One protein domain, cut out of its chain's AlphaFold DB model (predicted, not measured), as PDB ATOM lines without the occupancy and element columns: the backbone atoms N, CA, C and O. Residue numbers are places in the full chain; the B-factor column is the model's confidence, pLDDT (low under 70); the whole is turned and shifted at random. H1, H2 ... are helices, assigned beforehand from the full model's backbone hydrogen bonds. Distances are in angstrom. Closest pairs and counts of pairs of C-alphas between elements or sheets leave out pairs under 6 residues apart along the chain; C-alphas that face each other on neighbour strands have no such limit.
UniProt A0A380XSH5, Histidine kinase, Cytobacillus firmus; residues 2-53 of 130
ATOM      1  N   ASN A   2     205.916 188.492 225.186       76.75
ATOM      2  CA  ASN A   2     204.545 188.954 224.925       76.75
ATOM      3  C   ASN A   2     204.514 189.857 223.671       76.75
ATOM      4  O   ASN A   2     205.563 190.252 223.163       76.75
ATOM      5  N   ILE A   3     203.311 190.207 223.209       86.56
ATOM      6  CA  ILE A   3     203.066 191.100 222.059       86.56
ATOM      7  C   ILE A   3     203.862 192.413 222.147       86.56
ATOM      8  O   ILE A   3     204.408 192.880 221.151       86.56
ATOM      9  N   GLN A   4     203.944 192.999 223.341       86.00
ATOM     10  CA  GLN A   4     204.595 194.281 223.591       86.00
ATOM     11  C   GLN A   4     206.107 194.217 223.347       86.00
ATOM     12  O   GLN A   4     206.655 195.127 222.741       86.00
ATOM     13  N   GLY A   5     206.762 193.109 223.710       88.12
ATOM     14  CA  GLY A   5     208.194 192.924 223.456       88.12
ATOM     15  C   GLY A   5     208.542 192.904 221.963       88.12
ATOM     16  O   GLY A   5     209.506 193.537 221.549       88.12
ATOM     17  N   TYR A   6     207.730 192.245 221.130       87.81
ATOM     18  CA  TYR A   6     207.931 192.265 219.673       87.81
ATOM     19  C   TYR A   6     207.609 193.631 219.060       87.81
ATOM     20  O   TYR A   6     208.303 194.075 218.149       87.81
ATOM     21  N   ALA A   7     206.596 194.328 219.584       89.12
ATOM     22  CA  ALA A   7     206.283 195.689 219.158       89.12
ATOM     23  C   ALA A   7     207.423 196.671 219.486       89.12
ATOM     24  O   ALA A   7     207.741 197.534 218.671       89.12
ATOM     25  N   GLU A   8     208.076 196.517 220.640       89.94
ATOM     26  CA  GLU A   8     209.258 197.299 221.019       89.94
ATOM     27  C   GLU A   8     210.455 197.007 220.100       89.94
ATOM     28  O   GLU A   8     211.135 197.940 219.666       89.94
ATOM     29  N   LEU A   9     210.690 195.741 219.740       89.06
ATOM     30  CA  LEU A   9     211.751 195.368 218.794       89.06
ATOM     31  C   LEU A   9     211.527 195.990 217.407       89.06
ATOM     32  O   LEU A   9     212.463 196.554 216.843       89.06
ATOM     33  N   LEU A  10     210.283 195.982 216.910       89.50
ATOM     34  CA  LEU A  10     209.902 196.639 215.650       89.50
ATOM     35  C   LEU A  10     210.146 198.158 215.663       89.50
ATOM     36  O   LEU A  10     210.399 198.747 214.616       89.50
ATOM     37  N   GLN A  11     210.061 198.805 216.829       86.12
ATOM     38  CA  GLN A  11     210.258 200.253 216.961       86.12
ATOM     39  C   GLN A  11     211.720 200.664 217.169       86.12
ATOM     40  O   GLN A  11     212.082 201.798 216.854       86.12
ATOM     41  N   THR A  12     212.547 199.789 217.748       85.88
ATOM     42  CA  THR A  12     213.866 200.169 218.291       85.88
ATOM     43  C   THR A  12     215.053 199.572 217.541       85.88
ATOM     44  O   THR A  12     216.150 200.131 217.622       85.88
ATOM     45  N   GLN A  13     214.868 198.479 216.795       83.56
ATOM     46  CA  GLN A  13     215.942 197.839 216.031       83.56
ATOM     47  C   GLN A  13     215.842 198.118 214.531       83.56
ATOM     48  O   GLN A  13     214.762 198.268 213.965       83.56
ATOM     49  N   LYS A  14     217.004 198.156 213.868       87.19
ATOM     50  CA  LYS A  14     217.073 198.001 212.413       87.19
ATOM     51  C   LYS A  14     216.982 196.514 212.106       87.19
ATOM     52  O   LYS A  14     217.953 195.799 212.328       87.19
ATOM     53  N   LEU A  15     215.820 196.098 211.633       88.38
ATOM     54  CA  LEU A  15     215.510 194.717 211.286       88.38
ATOM     55  C   LEU A  15     215.663 194.508 209.780       88.38
ATOM     56  O   LEU A  15     215.509 195.462 209.006       88.38
ATOM     57  N   SER A  16     215.952 193.276 209.366       91.94
ATOM     58  CA  SER A  16     215.744 192.885 207.971       91.94
ATOM     59  C   SER A  16     214.245 192.814 207.647       91.94
ATOM     60  O   SER A  16     213.398 192.778 208.546       91.94
ATOM     61  N   ASP A  17     213.901 192.780 206.359       90.69
ATOM     62  CA  ASP A  17     212.506 192.626 205.932       90.69
ATOM     63  C   ASP A  17     211.917 191.286 206.417       90.69
ATOM     64  O   ASP A  17     210.741 191.215 206.784       90.69
ATOM     65  N   GLU A  18     212.741 190.235 206.486       91.50
ATOM     66  CA  GLU A  18     212.358 188.924 207.017       91.50
ATOM     67  C   GLU A  18     212.052 188.972 208.519       91.50
ATOM     68  O   GLU A  18     210.995 188.503 208.937       91.50
ATOM     69  N   GLU A  19     212.931 189.574 209.327       89.25
ATOM     70  CA  GLU A  19     212.734 189.707 210.780       89.25
ATOM     71  C   GLU A  19     211.515 190.580 211.099       89.25
ATOM     72  O   GLU A  19     210.714 190.267 211.985       89.25
ATOM     73  N   HIS A  20     211.326 191.660 210.335       92.44
ATOM     74  CA  HIS A  20     210.153 192.514 210.457       92.44
ATOM     75  C   HIS A  20     208.867 191.727 210.166       92.44
ATOM     76  O   HIS A  20     207.885 191.828 210.908       92.44
ATOM     77  N   PHE A  21     208.856 190.925 209.097       91.81
ATOM     78  CA  PHE A  21     207.712 190.082 208.762       91.81
ATOM     79  C   PHE A  21     207.439 189.031 209.846       91.81
ATOM     80  O   PHE A  21     206.286 188.862 210.254       91.81
ATOM     81  N   GLU A  22     208.475 188.366 210.355       91.44
ATOM     82  CA  GLU A  22     208.357 187.369 211.421       91.44
ATOM     83  C   GLU A  22     207.741 187.971 212.694       91.44
ATOM     84  O   GLU A  22     206.785 187.422 213.247       91.44
ATOM     85  N   TYR A  23     208.209 189.140 213.134       91.81
ATOM     86  CA  TYR A  23     207.696 189.773 214.353       91.81
ATOM     87  C   TYR A  23     206.242 190.223 214.204       91.81
ATOM     88  O   TYR A  23     205.449 190.065 215.136       91.81
ATOM     89  N   VAL A  24     205.853 190.712 213.023       93.00
ATOM     90  CA  VAL A  24     204.449 191.018 212.711       93.00
ATOM     91  C   VAL A  24     203.584 189.756 212.772       93.00
ATOM     92  O   VAL A  24     202.492 189.796 213.345       93.00
ATOM     93  N   GLN A  25     204.064 188.625 212.243       92.06
ATOM     94  CA  GLN A  25     203.350 187.345 212.335       92.06
ATOM     95  C   GLN A  25     203.175 186.894 213.787       92.06
ATOM     96  O   GLN A  25     202.079 186.479 214.170       92.06
ATOM     97  N   ILE A  26     204.212 187.018 214.617       90.44
ATOM     98  CA  ILE A  26     204.133 186.641 216.033       90.44
ATOM     99  C   ILE A  26     203.116 187.520 216.778       90.44
ATOM    100  O   ILE A  26     202.289 187.006 217.535       90.44
ATOM    101  N   ILE A  27     203.118 188.833 216.534       92.25
ATOM    102  CA  ILE A  27     202.143 189.765 217.122       92.25
ATOM    103  C   ILE A  27     200.708 189.396 216.724       92.25
ATOM    104  O   ILE A  27     199.824 189.379 217.587       92.25
ATOM    105  N   ASP A  28     200.460 189.083 215.450       90.25
ATOM    106  CA  ASP A  28     199.138 188.670 214.962       90.25
ATOM    107  C   ASP A  28     198.675 187.356 215.615       90.25
ATOM    108  O   ASP A  28     197.547 187.265 216.117       90.25
ATOM    109  N   GLN A  29     199.556 186.356 215.686       88.12
ATOM    110  CA  GLN A  29     199.263 185.073 216.328       88.12
ATOM    111  C   GLN A  29     198.916 185.240 217.811       88.12
ATOM    112  O   GLN A  29     197.887 184.729 218.266       88.12
ATOM    113  N   GLU A  30     199.714 186.000 218.561       90.56
ATOM    114  CA  GLU A  30     199.469 186.231 219.984       90.56
ATOM    115  C   GLU A  30     198.208 187.076 220.227       90.56
ATOM    116  O   GLU A  30     197.449 186.800 221.160       90.56
ATOM    117  N   SER A  31     197.918 188.045 219.355       91.94
ATOM    118  CA  SER A  31     196.686 188.843 219.423       91.94
ATOM    119  C   SER A  31     195.443 187.975 219.199       91.94
ATOM    120  O   SER A  31     194.464 188.066 219.949       91.94
ATOM    121  N   LYS A  32     195.486 187.069 218.212       88.44
ATOM    122  CA  LYS A  32     194.424 186.080 217.963       88.44
ATOM    123  C   LYS A  32     194.261 185.124 219.142       88.44
ATOM    124  O   LYS A  32     193.129 184.848 219.550       88.44
ATOM    125  N   ARG A  33     195.368 184.640 219.710       87.12
ATOM    126  CA  ARG A  33     195.363 183.767 220.892       87.12
ATOM    127  C   ARG A  33     194.681 184.448 222.077       87.12
ATOM    128  O   ARG A  33     193.787 183.851 222.676       87.12
ATOM    129  N   LEU A  34     195.039 185.699 222.368       90.75
ATOM    130  CA  LEU A  34     194.439 186.479 223.451       90.75
ATOM    131  C   LEU A  34     192.940 186.712 223.221       90.75
ATOM    132  O   LEU A  34     192.142 186.458 224.119       90.75
ATOM    133  N   SER A  35     192.543 187.110 222.006       90.00
ATOM    134  CA  SER A  35     191.128 187.295 221.650       90.00
ATOM    135  C   SER A  35     190.304 186.025 221.881       90.00
ATOM    136  O   SER A  35     189.203 186.085 222.432       90.00
ATOM    137  N   ASN A  36     190.839 184.861 221.502       85.81
ATOM    138  CA  ASN A  36     190.178 183.578 221.730       85.81
ATOM    139  C   ASN A  36     190.048 183.254 223.224       85.81
ATOM    140  O   ASN A  36     188.977 182.821 223.648       85.81
ATOM    141  N   LEU A  37     191.085 183.512 224.026       86.81
ATOM    142  CA  LEU A  37     191.042 183.294 225.473       86.81
ATOM    143  C   LEU A  37     190.005 184.199 226.156       86.81
ATOM    144  O   LEU A  37     189.228 183.736 226.987       86.81
ATOM    145  N   THR A  38     189.924 185.473 225.763       90.69
ATOM    146  CA  THR A  38     188.901 186.397 226.274       90.69
ATOM    147  C   THR A  38     187.490 185.923 225.926       90.69
ATOM    148  O   THR A  38     186.612 185.950 226.784       90.69
ATOM    149  N   LYS A  39     187.263 185.436 224.698       86.69
ATOM    150  CA  LYS A  39     185.966 184.859 224.300       86.69
ATOM    151  C   LYS A  39     185.603 183.637 225.143       86.69
ATOM    152  O   LYS A  39     184.459 183.524 225.571       86.69
ATOM    153  N   GLN A  40     186.564 182.750 225.403       85.06
ATOM    154  CA  GLN A  40     186.363 181.582 226.267       85.06
ATOM    155  C   GLN A  40     186.004 181.993 227.701       85.06
ATOM    156  O   GLN A  40     185.079 181.428 228.279       85.06
ATOM    157  N   LEU A  41     186.676 183.008 228.251       88.19
ATOM    158  CA  LEU A  41     186.378 183.528 229.585       88.19
ATOM    159  C   LEU A  41     184.974 184.145 229.658       88.19
ATOM    160  O   LEU A  41     184.218 183.813 230.562       88.19
ATOM    161  N   LEU A  42     184.599 184.990 228.691       86.19
ATOM    162  CA  LEU A  42     183.264 185.599 228.634       86.19
ATOM    163  C   LEU A  42     182.156 184.550 228.506       86.19
ATOM    164  O   LEU A  42     181.104 184.686 229.133       86.19
ATOM    165  N   LEU A  43     182.398 183.499 227.718       83.88
ATOM    166  CA  LEU A  43     181.485 182.368 227.607       83.88
ATOM    167  C   LEU A  43     181.307 181.684 228.966       83.88
ATOM    168  O   LEU A  43     180.177 181.474 229.396       83.88
ATOM    169  N   LEU A  44     182.410 181.400 229.663       84.00
ATOM    170  CA  LEU A  44     182.382 180.780 230.986       84.00
ATOM    171  C   LEU A  44     181.640 181.651 232.009       84.00
ATOM    172  O   LEU A  44     180.783 181.144 232.725       84.00
ATOM    173  N   THR A  45     181.900 182.962 232.032       83.00
ATOM    174  CA  THR A  45     181.188 183.912 232.904       83.00
ATOM    175  C   THR A  45     179.690 183.961 232.598       83.00
ATOM    176  O   THR A  45     178.877 184.016 233.516       83.00
ATOM    177  N   SER A  46     179.306 183.907 231.320       81.06
ATOM    178  CA  SER A  46     177.892 183.909 230.913       81.06
ATOM    179  C   SER A  46     177.170 182.619 231.316       81.06
ATOM    180  O   SER A  46     175.988 182.650 231.664       81.06
ATOM    181  N   LEU A  47     177.873 181.482 231.275       81.81
ATOM    182  CA  LEU A  47     177.361 180.196 231.749       81.81
ATOM    183  C   LEU A  47     177.200 180.181 233.276       81.81
ATOM    184  O   LEU A  47     176.161 179.744 233.762       81.81
ATOM    185  N   ASP A  48     178.184 180.698 234.018       77.31
ATOM    186  CA  ASP A  48     178.171 180.762 235.490       77.31
ATOM    187  C   ASP A  48     177.025 181.635 236.029       77.31
ATOM    188  O   ASP A  48     176.346 181.290 236.991       77.31
ATOM    189  N   GLN A  49     176.729 182.739 235.341       76.62
ATOM    190  CA  GLN A  49     175.634 183.643 235.704       76.62
ATOM    191  C   GLN A  49     174.241 183.136 235.288       76.62
ATOM    192  O   GLN A  49     173.251 183.840 235.501       76.62
ATOM    193  N   ASN A  50     174.142 181.940 234.687       65.25
ATOM    194  CA  ASN A  50     172.909 181.337 234.156       65.25
ATOM    195  C   ASN A  50     172.129 182.259 233.187       65.25
ATOM    196  O   ASN A  50     170.936 182.076 232.946       65.25
ATOM    197  N   SER A  51     172.807 183.277 232.652       66.81
ATOM    198  CA  SER A  51     172.273 184.327 231.784       66.81
ATOM    199  C   SER A  51     172.565 184.052 230.309       66.81
ATOM    200  O   SER A  51     172.084 184.782 229.443       66.81
ATOM    201  N   TYR A  52     173.308 182.981 230.008       73.38
ATOM    202  CA  TYR A  52     173.506 182.495 228.650       73.38
ATOM    203  C   TYR A  52     172.188 181.934 228.076       73.38
ATOM    204  O   TYR A  52     171.685 180.920 228.573       73.38
ATOM    205  N   PRO A  53     171.607 182.550 227.028       73.44
ATOM    206  CA  PRO A  53     170.378 182.063 226.415       73.44
ATOM    207  C   PRO A  53     170.686 180.817 225.577       73.44
ATOM    208  O   PRO A  53     170.973 180.913 224.386       73.44
TER     209      PRO A  53
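AT A GLANCE: This is residues 2 to 53 of the 130 residues of the protein "Histidine kinase" of Cytobacillus firmus (UniProt A0A380XSH5). A lopsided helical hairpin: the short helix H1 folds back beside the first part of the long helix H2, and the rest of H2 runs on alone as an arm. The printed part has 52 residues with two named helices, H1 then H2, and no named strand; the class is all helix. It is extended, with a radius of gyration of the C-alphas of 16.7 A, a rod spanning 52 by 16 by 10 A.

IN THESE COORDINATES: Find C-alpha 3 at (203.066, 191.100, 222.059); from there H1 runs through residues 3 to 12, 14.6 A. H2, residues 17 to 48, begins at C-alpha 17, (212.506, 192.626, 205.932), and runs 46.8 A to C-alpha 48 at (178.171, 180.762, 235.490).

HOW THE PARTS SIT: Look at Ile 3 and Ile 27: their C-alphas, 5.2 A apart, are the closest of H1 and H2. The two helices form a hairpin and touch, H2 with residues 20 to 31 alone. They run opposite ways at a shallow tilt of 25 degrees. In H1 and H2 every O i to N i+4 pair is within hydrogen-bond range.

THE WHOLE: The C-alphas farthest apart, of Lys 14 and Asn 50, are 52.0 A apart. The printed part has no cut, and the link from H1 to H2 is tight. Residues 35 to 42 and 45 to 51 stand free. Look for pLDDT under 70 at residues 50 to 51; the mean of the printed part is 86.3.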